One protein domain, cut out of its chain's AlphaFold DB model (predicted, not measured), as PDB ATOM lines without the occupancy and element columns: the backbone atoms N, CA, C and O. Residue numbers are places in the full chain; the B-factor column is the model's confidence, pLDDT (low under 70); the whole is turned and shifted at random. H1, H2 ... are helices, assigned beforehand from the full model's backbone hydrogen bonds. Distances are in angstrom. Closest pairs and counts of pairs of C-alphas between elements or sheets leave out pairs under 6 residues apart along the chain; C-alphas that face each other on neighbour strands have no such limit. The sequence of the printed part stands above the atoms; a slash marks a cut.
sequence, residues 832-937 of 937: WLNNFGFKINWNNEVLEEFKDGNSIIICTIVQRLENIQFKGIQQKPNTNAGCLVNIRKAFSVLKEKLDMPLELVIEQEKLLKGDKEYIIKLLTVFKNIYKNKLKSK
ATOM      1  N   TRP A 832     180.420 171.323 161.992       93.94
ATOM      2  CA  TRP A 832     181.460 170.667 161.186       93.94
ATOM      3  C   TRP A 832     182.578 170.006 162.016       93.94
ATOM      4  O   TRP A 832     183.278 169.128 161.511       93.94
ATOM      5  N   LEU A 833     182.751 170.392 163.284       94.56
ATOM      6  CA  LEU A 833     183.688 169.746 164.208       94.56
ATOM      7  C   LEU A 833     183.194 168.360 164.652       94.56
ATOM      8  O   LEU A 833     184.017 167.454 164.821       94.56
ATOM      9  N   ASN A 834     181.872 168.147 164.700       92.62
ATOM     10  CA  ASN A 834     181.275 166.831 164.935       92.62
ATOM     11  C   ASN A 834     181.633 165.852 163.800       92.62
ATOM     12  O   ASN A 834     181.927 164.690 164.071       92.62
ATOM     13  N   ASN A 835     181.741 166.328 162.550       91.81
ATOM     14  CA  ASN A 835     182.186 165.519 161.398       91.81
ATOM     15  C   ASN A 835     183.666 165.088 161.502       91.81
ATOM     16  O   ASN A 835     184.099 164.158 160.820       91.81
ATOM     17  N   PHE A 836     184.455 165.732 162.370       92.31
ATOM     18  CA  PHE A 836     185.803 165.288 162.740       92.31
ATOM     19  C   PHE A 836     185.854 164.487 164.052       92.31
ATOM     20  O   PHE A 836     186.936 164.061 164.455       92.31
ATOM     21  N   GLY A 837     184.700 164.218 164.671       94.00
ATOM     22  CA  GLY A 837     184.571 163.458 165.916       94.00
ATOM     23  C   GLY A 837     184.778 164.283 167.188       94.00
ATOM     24  O   GLY A 837     184.867 163.701 168.269       94.00
ATOM     25  N   PHE A 838     184.856 165.613 167.090       93.81
ATOM     26  CA  PHE A 838     185.043 166.492 168.245       93.81
ATOM     27  C   PHE A 838     183.700 166.992 168.769       93.81
ATOM     28  O   PHE A 838     183.014 167.744 168.087       93.81
ATOM     29  N   LYS A 839     183.373 166.613 170.007       92.50
ATOM     30  CA  LYS A 839     182.312 167.239 170.803       92.50
ATOM     31  C   LYS A 839     182.977 168.250 171.732       92.50
ATOM     32  O   LYS A 839     183.873 167.865 172.478       92.50
ATOM     33  N   ILE A 840     182.580 169.515 171.647       92.75
ATOM     34  CA  ILE A 840     183.159 170.630 172.412       92.75
ATOM     35  C   ILE A 840     182.051 171.219 173.276       92.75
ATOM     36  O   ILE A 840     180.998 171.566 172.750       92.75
ATOM     37  N   ASN A 841     182.277 171.347 174.581       93.12
ATOM     38  CA  ASN A 841     181.322 171.954 175.494       93.12
ATOM     39  C   ASN A 841     181.476 173.482 175.502       93.12
ATOM     40  O   ASN A 841     182.213 174.063 176.303       93.12
ATOM     41  N   TRP A 842     180.720 174.148 174.633       92.94
ATOM     42  CA  TRP A 842     180.757 175.605 174.475       92.94
ATOM     43  C   TRP A 842     180.242 176.395 175.686       92.94
ATOM     44  O   TRP A 842     180.385 177.619 175.704       92.94
ATOM     45  N   ASN A 843     179.662 175.743 176.697       92.88
ATOM     46  CA  ASN A 843     179.157 176.413 177.898       92.88
ATOM     47  C   ASN A 843     180.271 176.870 178.852       92.88
ATOM     48  O   ASN A 843     180.049 177.777 179.653       92.88
ATOM     49  N   ASN A 844     181.471 176.295 178.750       92.50
ATOM     50  CA  ASN A 844     182.603 176.687 179.583       92.50
ATOM     51  C   ASN A 844     183.252 177.985 179.066       92.50
ATOM     52  O   ASN A 844     183.398 178.177 177.861       92.50
ATOM     53  N   GLU A 845     183.681 178.870 179.969       92.44
ATOM     54  CA  GLU A 845     184.491 180.058 179.631       92.44
ATOM     55  C   GLU A 845     185.891 179.668 179.122       92.44
ATOM     56  O   GLU A 845     186.444 180.311 178.231       92.44
ATOM     57  N   VAL A 846     186.423 178.562 179.649       94.50
ATOM     58  CA  VAL A 846     187.662 177.922 179.206       94.50
ATOM     59  C   VAL A 846     187.315 176.605 178.517       94.50
ATOM     60  O   VAL A 846     186.739 175.706 179.132       94.50
ATOM     61  N   LEU A 847     187.676 176.473 177.242       94.25
ATOM     62  CA  LEU A 847     187.466 175.249 176.468       94.25
ATOM     63  C   LEU A 847     188.591 174.253 176.782       94.25
ATOM     64  O   LEU A 847     189.645 174.238 176.138       94.25
ATOM     65  N   GLU A 848     188.373 173.432 177.810       92.75
ATOM     66  CA  GLU A 848     189.314 172.403 178.279       92.75
ATOM     67  C   GLU A 848     189.662 171.366 177.183       92.75
ATOM     68  O   GLU A 848     190.725 170.745 177.208       92.75
ATOM     69  N   GLU A 849     188.820 171.229 176.155       91.75
ATOM     70  CA  GLU A 849     189.082 170.433 174.950       91.75
ATOM     71  C   GLU A 849     190.212 171.002 174.074       91.75
ATOM     72  O   GLU A 849     190.741 170.288 173.231       91.75
ATOM     73  N   PHE A 850     190.619 172.259 174.256       91.69
ATOM     74  CA  PHE A 850     191.787 172.847 173.578       91.69
ATOM     75  C   PHE A 850     192.984 173.048 174.519       91.69
ATOM     76  O   PHE A 850     194.112 173.236 174.052       91.69
ATOM     77  N   LYS A 851     192.745 172.962 175.831       86.06
ATOM     78  CA  LYS A 851     193.734 173.091 176.905       86.06
ATOM     79  C   LYS A 851     194.532 171.789 177.107       86.06
ATOM     80  O   LYS A 851     194.383 170.812 176.371       86.06
ATOM     81  N   ASP A 852     195.461 171.839 178.059       64.38
ATOM     82  CA  ASP A 852     196.434 170.816 178.465       64.38
ATOM     83  C   ASP A 852     196.055 169.359 178.115       64.38
ATOM     84  O   ASP A 852     195.104 168.782 178.633       64.38
ATOM     85  N   GLY A 853     196.841 168.743 177.224       58.81
ATOM     86  CA  GLY A 853     196.597 167.402 176.679       58.81
ATOM     87  C   GLY A 853     195.942 167.397 175.292       58.81
ATOM     88  O   GLY A 853     196.305 166.567 174.459       58.81
ATOM     89  N   ASN A 854     195.070 168.359 174.982       68.69
ATOM     90  CA  ASN A 854     194.200 168.294 173.800       68.69
ATOM     91  C   ASN A 854     194.558 169.264 172.658       68.69
ATOM     92  O   ASN A 854     193.847 169.348 171.660       68.69
ATOM     93  N   SER A 855     195.752 169.867 172.685       86.38
ATOM     94  CA  SER A 855     196.389 170.512 171.508       86.38
ATOM     95  C   SER A 855     196.435 169.636 170.236       86.38
ATOM     96  O   SER A 855     196.681 170.122 169.135       86.38
ATOM     97  N   ILE A 856     196.178 168.334 170.364       93.69
ATOM     98  CA  ILE A 856     195.995 167.392 169.257       93.69
ATOM     99  C   ILE A 856     194.746 167.724 168.429       93.69
ATOM    100  O   ILE A 856     194.759 167.459 167.227       93.69
ATOM    101  N   ILE A 857     193.701 168.333 169.007       95.31
ATOM    102  CA  ILE A 857     192.493 168.738 168.273       95.31
ATOM    103  C   ILE A 857     192.863 169.721 167.161       95.31
ATOM    104  O   ILE A 857     192.573 169.445 165.998       95.31
ATOM    105  N   ILE A 858     193.593 170.805 167.464       95.50
ATOM    106  CA  ILE A 858     193.975 171.780 166.429       95.50
ATOM    107  C   ILE A 858     194.883 171.150 165.362       95.50
ATOM    108  O   ILE A 858     194.682 171.380 164.170       95.50
ATOM    109  N   CYS A 859     195.817 170.277 165.758       96.38
ATOM    110  CA  CYS A 859     196.632 169.530 164.803       96.38
ATOM    111  C   CYS A 859     195.791 168.616 163.907       96.38
ATOM    112  O   CYS A 859     196.022 168.581 162.704       96.38
ATOM    113  N   THR A 860     194.819 167.899 164.472       95.88
ATOM    114  CA  THR A 860     193.968 166.943 163.753       95.88
ATOM    115  C   THR A 860     193.014 167.662 162.806       95.88
ATOM    116  O   THR A 860     192.834 167.210 161.676       95.88
ATOM    117  N   ILE A 861     192.462 168.806 163.219       95.75
ATOM    118  CA  ILE A 861     191.681 169.701 162.358       95.75
ATOM    119  C   ILE A 861     192.534 170.133 161.157       95.75
ATOM    120  O   ILE A 861     192.149 169.872 160.018       95.75
ATOM    121  N   VAL A 862     193.725 170.702 161.380       96.19
ATOM    122  CA  VAL A 862     194.612 171.133 160.280       96.19
ATOM    123  C   VAL A 862     195.011 169.950 159.391       96.19
ATOM    124  O   VAL A 862     194.914 170.042 158.175       96.19
ATOM    125  N   GLN A 863     195.356 168.803 159.972       96.62
ATOM    126  CA  GLN A 863     195.664 167.561 159.254       96.62
ATOM    127  C   GLN A 863     194.504 167.074 158.370       96.62
ATOM    128  O   GLN A 863     194.729 166.680 157.225       96.62
ATOM    129  N   ARG A 864     193.257 167.137 158.855       95.81
ATOM    130  CA  ARG A 864     192.050 166.755 158.099       95.81
ATOM    131  C   ARG A 864     191.669 167.769 157.015       95.81
ATOM    132  O   ARG A 864     191.055 167.365 156.023       95.81
ATOM    133  N   LEU A 865     191.985 169.049 157.205       94.94
ATOM    134  CA  LEU A 865     191.671 170.131 156.265       94.94
ATOM    135  C   LEU A 865     192.745 170.277 155.178       94.94
ATOM    136  O   LEU A 865     192.412 170.441 154.007       94.94
ATOM    137  N   GLU A 866     194.021 170.127 155.522       95.62
ATOM    138  CA  GLU A 866     195.148 170.185 154.582       95.62
ATOM    139  C   GLU A 866     195.544 168.834 153.979       95.62
ATOM    140  O   GLU A 866     196.296 168.806 153.012       95.62
ATOM    141  N   ASN A 867     194.996 167.721 154.480       95.50
ATOM    142  CA  ASN A 867     195.353 166.361 154.059       95.50
ATOM    143  C   ASN A 867     196.857 166.051 154.240       95.50
ATOM    144  O   ASN A 867     197.485 165.390 153.413       95.50
ATOM    145  N   ILE A 868     197.436 166.537 155.340       96.56
ATOM    146  CA  ILE A 868     198.854 166.367 155.689       96.56
ATOM    147  C   ILE A 868     199.030 165.471 156.913       96.56
ATOM    148  O   ILE A 868     198.175 165.413 157.790       96.56
ATOM    149  N   GLN A 869     200.176 164.801 157.012       96.69
ATOM    150  CA  GLN A 869     200.541 163.971 158.163       96.69
ATOM    151  C   GLN A 869     201.657 164.654 158.962       96.69
ATOM    152  O   GLN A 869     202.807 164.719 158.518       96.69
ATOM    153  N   PHE A 870     201.338 165.162 160.153       96.31
ATOM    154  CA  PHE A 870     202.325 165.813 161.015       96.31
ATOM    155  C   PHE A 870     203.277 164.799 161.664       96.31
ATOM    156  O   PHE A 870     202.884 163.980 162.495       96.31
ATOM    157  N   LYS A 871     204.575 164.901 161.359       95.69
ATOM    158  CA  LYS A 871     205.598 164.046 161.981       95.69
ATOM    159  C   LYS A 871     205.912 164.494 163.416       95.69
ATOM    160  O   LYS A 871     206.205 165.664 163.686       95.69
ATOM    161  N   GLY A 872     205.890 163.540 164.348       94.12
ATOM    162  CA  GLY A 872     206.279 163.740 165.747       94.12
ATOM    163  C   GLY A 872     205.353 164.661 166.550       94.12
ATOM    164  O   GLY A 872     205.851 165.460 167.343       94.12
ATOM    165  N   ILE A 873     204.038 164.625 166.312       96.38
ATOM    166  CA  ILE A 873     203.063 165.152 167.283       96.38
ATOM    167  C   ILE A 873     203.196 164.371 168.590       96.38
ATOM    168  O   ILE A 873     203.321 163.143 168.577       96.38
ATOM    169  N   GLN A 874     203.139 165.073 169.717       95.19
ATOM    170  CA  GLN A 874     202.980 164.424 171.011       95.19
ATOM    171  C   GLN A 874     201.518 163.994 171.151       95.19
ATOM    172  O   GLN A 874     200.639 164.846 171.221       95.19
ATOM    173  N   GLN A 875     201.265 162.682 171.169       94.50
ATOM    174  CA  GLN A 875     199.910 162.101 171.210       94.50
ATOM    175  C   GLN A 875     199.244 162.156 172.594       94.50
ATOM    176  O   GLN A 875     198.061 161.861 172.714       94.50
ATOM    177  N   LYS A 876     199.999 162.505 173.644       92.56
ATOM    178  CA  LYS A 876     199.511 162.793 175.006       92.56
ATOM    179  C   LYS A 876     200.421 163.856 175.653       92.56
ATOM    180  O   LYS A 876     201.278 163.503 176.464       92.56
ATOM    181  N   PRO A 877     200.335 165.133 175.241       93.12
ATOM    182  CA  PRO A 877     201.199 166.205 175.723       93.12
ATOM    183  C   PRO A 877     200.809 166.589 177.156       93.12
ATOM    184  O   PRO A 877     199.981 167.461 177.387       93.12
ATOM    185  N   ASN A 878     201.437 165.939 178.132       91.94
ATOM    186  CA  ASN A 878     201.213 166.137 179.569       91.94
ATOM    187  C   ASN A 878     201.862 167.413 180.148       91.94
ATOM    188  O   ASN A 878     201.978 167.551 181.362       91.94
ATOM    189  N   THR A 879     202.340 168.319 179.291       93.12
ATOM    190  CA  THR A 879     202.952 169.592 179.683       93.12
ATOM    191  C   THR A 879     202.558 170.690 178.704       93.12
ATOM    192  O   THR A 879     202.421 170.449 177.499       93.12
ATOM    193  N   ASN A 880     202.479 171.925 179.198       93.19
ATOM    194  CA  ASN A 880     202.207 173.122 178.400       93.19
ATOM    195  C   ASN A 880     203.230 173.287 177.259       93.19
ATOM    196  O   ASN A 880     202.872 173.663 176.147       93.19
ATOM    197  N   ALA A 881     204.498 172.926 177.500       91.56
ATOM    198  CA  ALA A 881     205.545 172.906 176.476       91.56
ATOM    199  C   ALA A 881     205.260 171.877 175.366       91.56
ATOM    200  O   ALA A 881     205.428 172.184 174.185       91.56
ATOM    201  N   GLY A 882     204.787 170.679 175.722       94.31
ATOM    202  CA  GLY A 882     204.333 169.674 174.758       94.31
ATOM    203  C   GLY A 882     203.144 170.150 173.922       94.31
ATOM    204  O   GLY A 882     203.134 169.985 172.701       94.31
ATOM    205  N   CYS A 883     202.186 170.824 174.565       95.31
ATOM    206  CA  CYS A 883     201.035 171.414 173.886       95.31
ATOM    207  C   CYS A 883     201.445 172.535 172.920       95.31
ATOM    208  O   CYS A 883     201.012 172.536 171.770       95.31
ATOM    209  N   LEU A 884     202.345 173.432 173.333       94.06
ATOM    210  CA  LEU A 884     202.901 174.474 172.464       94.06
ATOM    211  C   LEU A 884     203.667 173.900 171.267       94.06
ATOM    212  O   LEU A 884     203.561 174.445 170.174       94.06
ATOM    213  N   VAL A 885     204.404 172.795 171.422       94.81
ATOM    214  CA  VAL A 885     205.076 172.129 170.288       94.81
ATOM    215  C   VAL A 885     204.066 171.604 169.263       94.81
ATOM    216  O   VAL A 885     204.308 171.726 168.061       94.81
ATOM    217  N   ASN A 886     202.932 171.058 169.707       96.31
ATOM    218  CA  ASN A 886     201.843 170.644 168.819       96.31
ATOM    219  C   ASN A 886     201.181 171.859 168.135       96.31
ATOM    220  O   ASN A 886     201.092 171.893 166.906       96.31
ATOM    221  N   ILE A 887     200.803 172.889 168.905       96.00
ATOM    222  CA  ILE A 887     200.201 174.133 168.387       96.00
ATOM    223  C   ILE A 887     201.111 174.775 167.331       96.00
ATOM    224  O   ILE A 887     200.668 175.006 166.208       96.00
ATOM    225  N   ARG A 888     202.403 174.964 167.629       95.00
ATOM    226  CA  ARG A 888     203.392 175.540 166.698       95.00
ATOM    227  C   ARG A 888     203.500 174.764 165.384       95.00
ATOM    228  O   ARG A 888     203.674 175.386 164.342       95.00
ATOM    229  N   LYS A 889     203.356 173.431 165.402       96.12
ATOM    230  CA  LYS A 889     203.326 172.608 164.176       96.12
ATOM    231  C   LYS A 889     202.060 172.833 163.355       96.12
ATOM    232  O   LYS A 889     202.148 172.997 162.144       96.12
ATOM    233  N   ALA A 890     200.891 172.872 163.995       96.44
ATOM    234  CA  ALA A 890     199.648 173.211 163.299       96.44
ATOM    235  C   ALA A 890     199.734 174.616 162.674       96.44
ATOM    236  O   ALA A 890     199.381 174.817 161.513       96.44
ATOM    237  N   PHE A 891     200.286 175.570 163.424       95.56
ATOM    238  CA  PHE A 891     200.393 176.971 163.034       95.56
ATOM    239  C   PHE A 891     201.474 177.234 161.979       95.56
ATOM    240  O   PHE A 891     201.290 178.135 161.166       95.56
ATOM    241  N   SER A 892     202.549 176.438 161.909       95.00
ATOM    242  CA  SER A 892     203.546 176.579 160.838       95.00
ATOM    243  C   SER A 892     202.950 176.314 159.454       95.00
ATOM    244  O   SER A 892     203.307 177.001 158.508       95.00
ATOM    245  N   VAL A 893     201.999 175.379 159.349       95.69
ATOM    246  CA  VAL A 893     201.269 175.087 158.099       95.69
ATOM    247  C   VAL A 893     200.236 176.170 157.784       95.69
ATOM    248  O   VAL A 893     200.054 176.545 156.630       95.69
ATOM    249  N   LEU A 894     199.558 176.697 158.805       93.06
ATOM    250  CA  LEU A 894     198.579 177.773 158.628       93.06
ATOM    251  C   LEU A 894     199.236 179.094 158.210       93.06
ATOM    252  O   LEU A 894     198.653 179.827 157.421       93.06
ATOM    253  N   LYS A 895     200.461 179.370 158.676       91.94
ATOM    254  CA  LYS A 895     201.243 180.560 158.298       91.94
ATOM    255  C   LYS A 895     201.610 180.598 156.805       91.94
ATOM    256  O   LYS A 895     201.864 181.672 156.274       91.94
ATOM    257  N   GLU A 896     201.610 179.454 156.118       89.81
ATOM    258  CA  GLU A 896     201.816 179.371 154.664       89.81
ATOM    259  C   GLU A 896     200.540 179.694 153.853       89.81
ATOM    260  O   GLU A 896     200.577 179.713 152.622       89.81
ATOM    261  N   LYS A 897     199.396 179.949 154.508       89.06
ATOM    262  CA  LYS A 897     198.138 180.334 153.851       89.06
ATOM    263  C   LYS A 897     197.970 181.851 153.863       89.06
ATOM    264  O   LYS A 897     197.892 182.454 154.926       89.06
ATOM    265  N   LEU A 898     197.843 182.440 152.672       72.19
ATOM    266  CA  LEU A 898     197.677 183.888 152.475       72.19
ATOM    267  C   LEU A 898     196.465 184.472 153.224       72.19
ATOM    268  O   LEU A 898     196.528 185.604 153.683       72.19
ATOM    269  N   ASP A 899     195.399 183.684 153.392       88.31
ATOM    270  CA  ASP A 899     194.150 184.111 154.036       88.31
ATOM    271  C   ASP A 899     194.152 183.960 155.575       88.31
ATOM    272  O   ASP A 899     193.125 184.185 156.218       88.31
ATOM    273  N   MET A 900     195.264 183.529 156.189       93.56
ATOM    274  CA  MET A 900     195.358 183.319 157.639       93.56
ATOM    275  C   MET A 900     195.809 184.607 158.362       93.56
ATOM    276  O   MET A 900     196.956 185.020 158.179       93.56
ATOM    277  N   PRO A 901     194.983 185.218 159.240       90.19
ATOM    278  CA  PRO A 901     195.355 186.432 159.967       90.19
ATOM    279  C   PRO A 901     196.558 186.203 160.889       90.19
ATOM    280  O   PRO A 901     196.563 185.278 161.713       90.19
ATOM    281  N   LEU A 902     197.582 187.050 160.762       85.25
ATOM    282  CA  LEU A 902     198.839 186.918 161.505       85.25
ATOM    283  C   LEU A 902     198.648 187.131 163.009       85.25
ATOM    284  O   LEU A 902     199.351 186.511 163.805       85.25
ATOM    285  N   GLU A 903     197.674 187.945 163.400       88.38
ATOM    286  CA  GLU A 903     197.307 188.238 164.786       88.38
ATOM    287  C   GLU A 903     196.933 186.939 165.510       88.38
ATOM    288  O   GLU A 903     197.492 186.607 166.556       88.38
ATOM    289  N   LEU A 904     196.071 186.130 164.880       91.88
ATOM    290  CA  LEU A 904     195.713 184.814 165.398       91.88
ATOM    291  C   LEU A 904     196.929 183.887 165.438       91.88
ATOM    292  O   LEU A 904     197.097 183.168 166.421       91.88
ATOM    293  N   VAL A 905     197.795 183.917 164.416       90.81
ATOM    294  CA  VAL A 905     199.006 183.075 164.348       90.81
ATOM    295  C   VAL A 905     200.026 183.410 165.446       90.81
ATOM    296  O   VAL A 905     200.771 182.522 165.867       90.81
ATOM    297  N   ILE A 906     200.062 184.653 165.928       86.94
ATOM    298  CA  ILE A 906     200.969 185.111 166.991       86.94
ATOM    299  C   ILE A 906     200.434 184.735 168.384       86.94
ATOM    300  O   ILE A 906     201.196 184.259 169.226       86.94
ATOM    301  N   GLU A 907     199.129 184.867 168.630       91.62
ATOM    302  CA  GLU A 907     198.503 184.687 169.954       91.62
ATOM    303  C   GLU A 907     198.309 183.215 170.405       91.62
ATOM    304  O   GLU A 907     197.361 182.877 171.117       91.62
ATOM    305  N   GLN A 908     199.238 182.317 170.061       93.81
ATOM    306  CA  GLN A 908     199.184 180.874 170.369       93.81
ATOM    307  C   GLN A 908     199.030 180.545 171.867       93.81
ATOM    308  O   GLN A 908     198.540 179.473 172.224       93.81
ATOM    309  N   GLU A 909     199.426 181.454 172.763       92.88
ATOM    310  CA  GLU A 909     199.203 181.291 174.202       92.88
ATOM    311  C   GLU A 909     197.727 181.346 174.609       92.88
ATOM    312  O   GLU A 909     197.367 180.725 175.608       92.88
ATOM    313  N   LYS A 910     196.870 182.070 173.876       95.00
ATOM    314  CA  LYS A 910     195.425 182.104 174.160       95.00
ATOM    315  C   LYS A 910     194.792 180.744 173.869       95.00
ATOM    316  O   LYS A 910     194.044 180.231 174.698       95.00
ATOM    317  N   LEU A 911     195.208 180.098 172.774       95.38
ATOM    318  CA  LEU A 911     194.830 178.715 172.463       95.38
ATOM    319  C   LEU A 911     195.226 177.749 173.585       95.38
ATOM    320  O   LEU A 911     194.405 176.960 174.037       95.38
ATOM    321  N   LEU A 912     196.473 177.846 174.058       95.06
ATOM    322  CA  LEU A 912     196.994 177.021 175.151       95.06
ATOM    323  C   LEU A 912     196.214 177.220 176.463       95.06
ATOM    324  O   LEU A 912     196.014 176.264 177.207       95.06
ATOM    325  N   LYS A 913     195.779 178.455 176.743       94.81
ATOM    326  CA  LYS A 913     194.967 178.810 177.919       94.81
ATOM    327  C   LYS A 913     193.498 178.379 177.789       94.81
ATOM    328  O   LYS A 913     192.774 178.503 178.768       94.81
ATOM    329  N   GLY A 914     193.067 177.866 176.632       95.44
ATOM    330  CA  GLY A 914     191.678 177.480 176.378       95.44
ATOM    331  C   GLY A 914     190.722 178.670 176.208       95.44
ATOM    332  O   GLY A 914     189.527 178.508 176.429       95.44
ATOM    333  N   ASP A 915     191.230 179.853 175.844       95.31
ATOM    334  CA  ASP A 915     190.451 181.089 175.668       95.31
ATOM    335  C   ASP A 915     189.328 180.893 174.631       95.31
ATOM    336  O   ASP A 915     189.582 180.765 173.426       95.31
ATOM    337  N   LYS A 916     188.076 180.854 175.108       94.88
ATOM    338  CA  LYS A 916     186.889 180.595 174.285       94.88
ATOM    339  C   LYS A 916     186.713 181.611 173.163       94.88
ATOM    340  O   LYS A 916     186.387 181.208 172.046       94.88
ATOM    341  N   GLU A 917     186.923 182.902 173.413       94.50
ATOM    342  CA  GLU A 917     186.755 183.917 172.372       94.50
ATOM    343  C   GLU A 917     187.785 183.754 171.262       94.50
ATOM    344  O   GLU A 917     187.440 183.781 170.076       94.50
ATOM    345  N   TYR A 918     189.048 183.573 171.644       95.56
ATOM    346  CA  TYR A 918     190.129 183.345 170.697       95.56
ATOM    347  C   TYR A 918     189.888 182.063 169.882       95.56
ATOM    348  O   TYR A 918     190.043 182.075 168.660       95.56
ATOM    349  N   ILE A 919     189.448 180.974 170.522       95.81
ATOM    350  CA  ILE A 919     189.148 179.701 169.845       95.81
ATOM    351  C   ILE A 919     187.970 179.848 168.873       95.81
ATOM    352  O   ILE A 919     188.059 179.379 167.738       95.81
ATOM    353  N   ILE A 920     186.898 180.545 169.262       95.06
ATOM    354  CA  ILE A 920     185.758 180.849 168.381       95.06
ATOM    355  C   ILE A 920     186.220 181.665 167.162       95.06
ATOM    356  O   ILE A 920     185.864 181.325 166.029       95.06
ATOM    357  N   LYS A 921     187.056 182.694 167.363       95.06
ATOM    358  CA  LYS A 921     187.642 183.505 166.276       95.06
ATOM    359  C   LYS A 921     188.504 182.636 165.342       95.06
ATOM    360  O   LYS A 921     188.289 182.646 164.128       95.06
ATOM    361  N   LEU A 922     189.391 181.807 165.895       95.62
ATOM    362  CA  LEU A 922     190.260 180.883 165.153       95.62
ATOM    363  C   LEU A 922     189.472 179.865 164.310       95.62
ATOM    364  O   LEU A 922     189.743 179.692 163.120       95.62
ATOM    365  N   LEU A 923     188.464 179.218 164.898       95.94
ATOM    366  CA  LEU A 923     187.637 178.218 164.212       95.94
ATOM    367  C   LEU A 923     186.700 178.845 163.170       95.94
ATOM    368  O   LEU A 923     186.397 178.205 162.162       95.94
ATOM    369  N   THR A 924     186.284 180.098 163.364       95.00
ATOM    370  CA  THR A 924     185.535 180.867 162.353       95.00
ATOM    371  C   THR A 924     186.410 181.153 161.133       95.00
ATOM    372  O   THR A 924     185.987 180.916 160.000       95.00
ATOM    373  N   VAL A 925     187.663 181.569 161.351       94.56
ATOM    374  CA  VAL A 925     188.651 181.735 160.274       94.56
ATOM    375  C   VAL A 925     188.900 180.412 159.548       94.56
ATOM    376  O   VAL A 925     188.839 180.383 158.320       94.56
ATOM    377  N   PHE A 926     189.066 179.295 160.264       95.12
ATOM    378  CA  PHE A 926     189.202 177.977 159.628       95.12
ATOM    379  C   PHE A 926     187.977 177.626 158.777       95.12
ATOM    380  O   PHE A 926     188.130 177.214 157.627       95.12
ATOM    381  N   LYS A 927     186.759 177.819 159.300       94.56
ATOM    382  CA  LYS A 927     185.519 177.565 158.552       94.56
ATOM    383  C   LYS A 927     185.454 178.382 157.258       94.56
ATOM    384  O   LYS A 927     184.972 177.872 156.248       94.56
ATOM    385  N   ASN A 928     185.959 179.615 157.274       92.50
ATOM    386  CA  ASN A 928     185.984 180.498 156.111       92.50
ATOM    387  C   ASN A 928     187.053 180.086 155.086       92.50
ATOM    388  O   ASN A 928     186.700 179.861 153.928       92.50
ATOM    389  N   ILE A 929     188.311 179.897 155.507       93.81
ATOM    390  CA  ILE A 929     189.419 179.437 154.640       93.81
ATOM    391  C   ILE A 929     189.075 178.084 153.994       93.81
ATOM    392  O   ILE A 929     189.318 177.857 152.809       93.81
ATOM    393  N   TYR A 930     188.453 177.180 154.755       94.50
ATOM    394  CA  TYR A 930     188.170 175.812 154.319       94.50
ATOM    395  C   TYR A 930     186.724 175.559 153.885       94.50
ATOM    396  O   TYR A 930     186.355 174.406 153.660       94.50
ATOM    397  N   LYS A 931     185.920 176.610 153.678       94.19
ATOM    398  CA  LYS A 931     184.486 176.536 153.326       94.19
ATOM    399  C   LYS A 931     184.183 175.570 152.175       94.19
ATOM    400  O   LYS A 931     183.176 174.873 152.212       94.19
ATOM    401  N   ASN A 932     185.065 175.491 151.178       91.25
ATOM    402  CA  ASN A 932     184.909 174.581 150.039       91.25
ATOM    403  C   ASN A 932     185.252 173.122 150.397       91.25
ATOM    404  O   ASN A 932     184.499 172.222 150.037       91.25
ATOM    405  N   LYS A 933     186.327 172.882 151.167       92.19
ATOM    406  CA  LYS A 933     186.729 171.537 151.635       92.19
ATOM    407  C   LYS A 933     185.780 170.962 152.698       92.19
ATOM    408  O   LYS A 933     185.712 169.747 152.860       92.19
ATOM    409  N   LEU A 934     185.085 171.832 153.433       91.50
ATOM    410  CA  LEU A 934     184.058 171.480 154.421       91.50
ATOM    411  C   LEU A 934     182.692 171.176 153.790       91.50
ATOM    412  O   LEU A 934     181.872 170.546 154.437       91.50
ATOM    413  N   LYS A 935     182.438 171.618 152.549       89.19
ATOM    414  CA  LYS A 935     181.222 171.281 151.784       89.19
ATOM    415  C   LYS A 935     181.331 169.972 151.004       89.19
ATOM    416  O   LYS A 935     180.316 169.441 150.575       89.19
ATOM    417  N   SER A 936     182.551 169.500 150.747       83.06
ATOM    418  CA  SER A 936     182.828 168.287 149.969       83.06
ATOM    419  C   SER A 936     182.997 167.032 150.839       83.06
ATOM    420  O   SER A 936     183.573 166.050 150.370       83.06
ATOM    421  N   LYS A 937     182.608 167.099 152.116       68.12
ATOM    422  CA  LYS A 937     182.684 166.039 153.127       68.12
ATOM    423  C   LYS A 937     181.405 166.048 153.949       68.12
ATOM    424  O   LYS A 937     181.004 164.940 154.348       68.12
TER     425      LYS A 937
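What this domain is: This is residues 832 to 937 of the 937 residues of an uncharacterized protein of Paramecium tetraurelia (UniProt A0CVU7). Three longer helices, H2, H3 and H6, run roughly the same way with their centres in a triangle: H2 and H3 lie side by side, and H6 stands across a wider gap from H3. The short helices H4 and H5 step across from H3 to H6, while the short H1 and H7 lie outside the triangle, near H2 and the end of H6. One long link, residues 837 to 855, loops from H1 to the start of H2, and another, residues 867 to 879, returns from the end of H2 to the start of H3. The printed part has 106 residues with seven named helices, H1 to H7 in order, and no named strand; its class is all helix, with 60 residues in the helices. It is compact and rounded, with a radius of gyration of the C-alphas of 12.8 A and spans of 35 by 32 by 27 A.

Where its parts are: H1, residues 832 to 836, begins at C-alpha 832 (181.460, 170.667, 161.186). H2, residues 856 to 866, is 15.0 A long from first to last C-alpha. H3, residues 880 to 894, is the longest helix at 20.6 A and begins at C-alpha 880 (202.207, 173.122, 178.400). H4 holds residues 902 to 906 and H5 residues 908 to 912. H6, residues 916 to 929, is 19.8 A long. H7, residues 931 to 935, ends at C-alpha 935 (181.222, 171.281, 151.784).

How they stand to each other: H1 is close to but not clearly touching H2, with the closest C-alphas, of Phe 836 and Ile 861, 7.4 A apart. H2 and H3 touch, the C-alphas of Cys 859 and Ala 890 coming closest at 5.0 A, at a shallow tilt of 13 degrees, the same way. H3 also touches H5, closest at Leu 884 and Leu 912, with C-alphas 7.0 A apart. H4 and H5 meet only through their link. H4 is close to but not clearly touching H6, the closest C-alphas, of Leu 904 and Leu 922, being 6.7 A apart. H5 and H6 touch only at the corner, with the C-alphas of Leu 911 and Ile 919 closest at 6.3 A. H2 and H6 are near each other, whereas H3 and H6 are apart. H7 is close to but not clearly touching H2, closest at the C-alphas of Leu 865 and Lys 933, 6.9 A apart. In H2, H4, H5, H6 and H7 every O i to N i+4 pair is within hydrogen-bond range; H3 has 10 of 11, and H1 has 0 of 1 but 2 of 2 O i to N i+3 pairs.

The domain as a whole: The two C-alphas farthest apart, of Thr 879 and Ser 936, are 35.9 A apart. The printed part has no cut and ends at Lys 937, the chain's last residue. The links H1 to H2 and H2 to H3 are long, with 19 and 13 residues. The mean pLDDT of the printed part is 92.2; residues 852 to 854 and residue 937 are under 70.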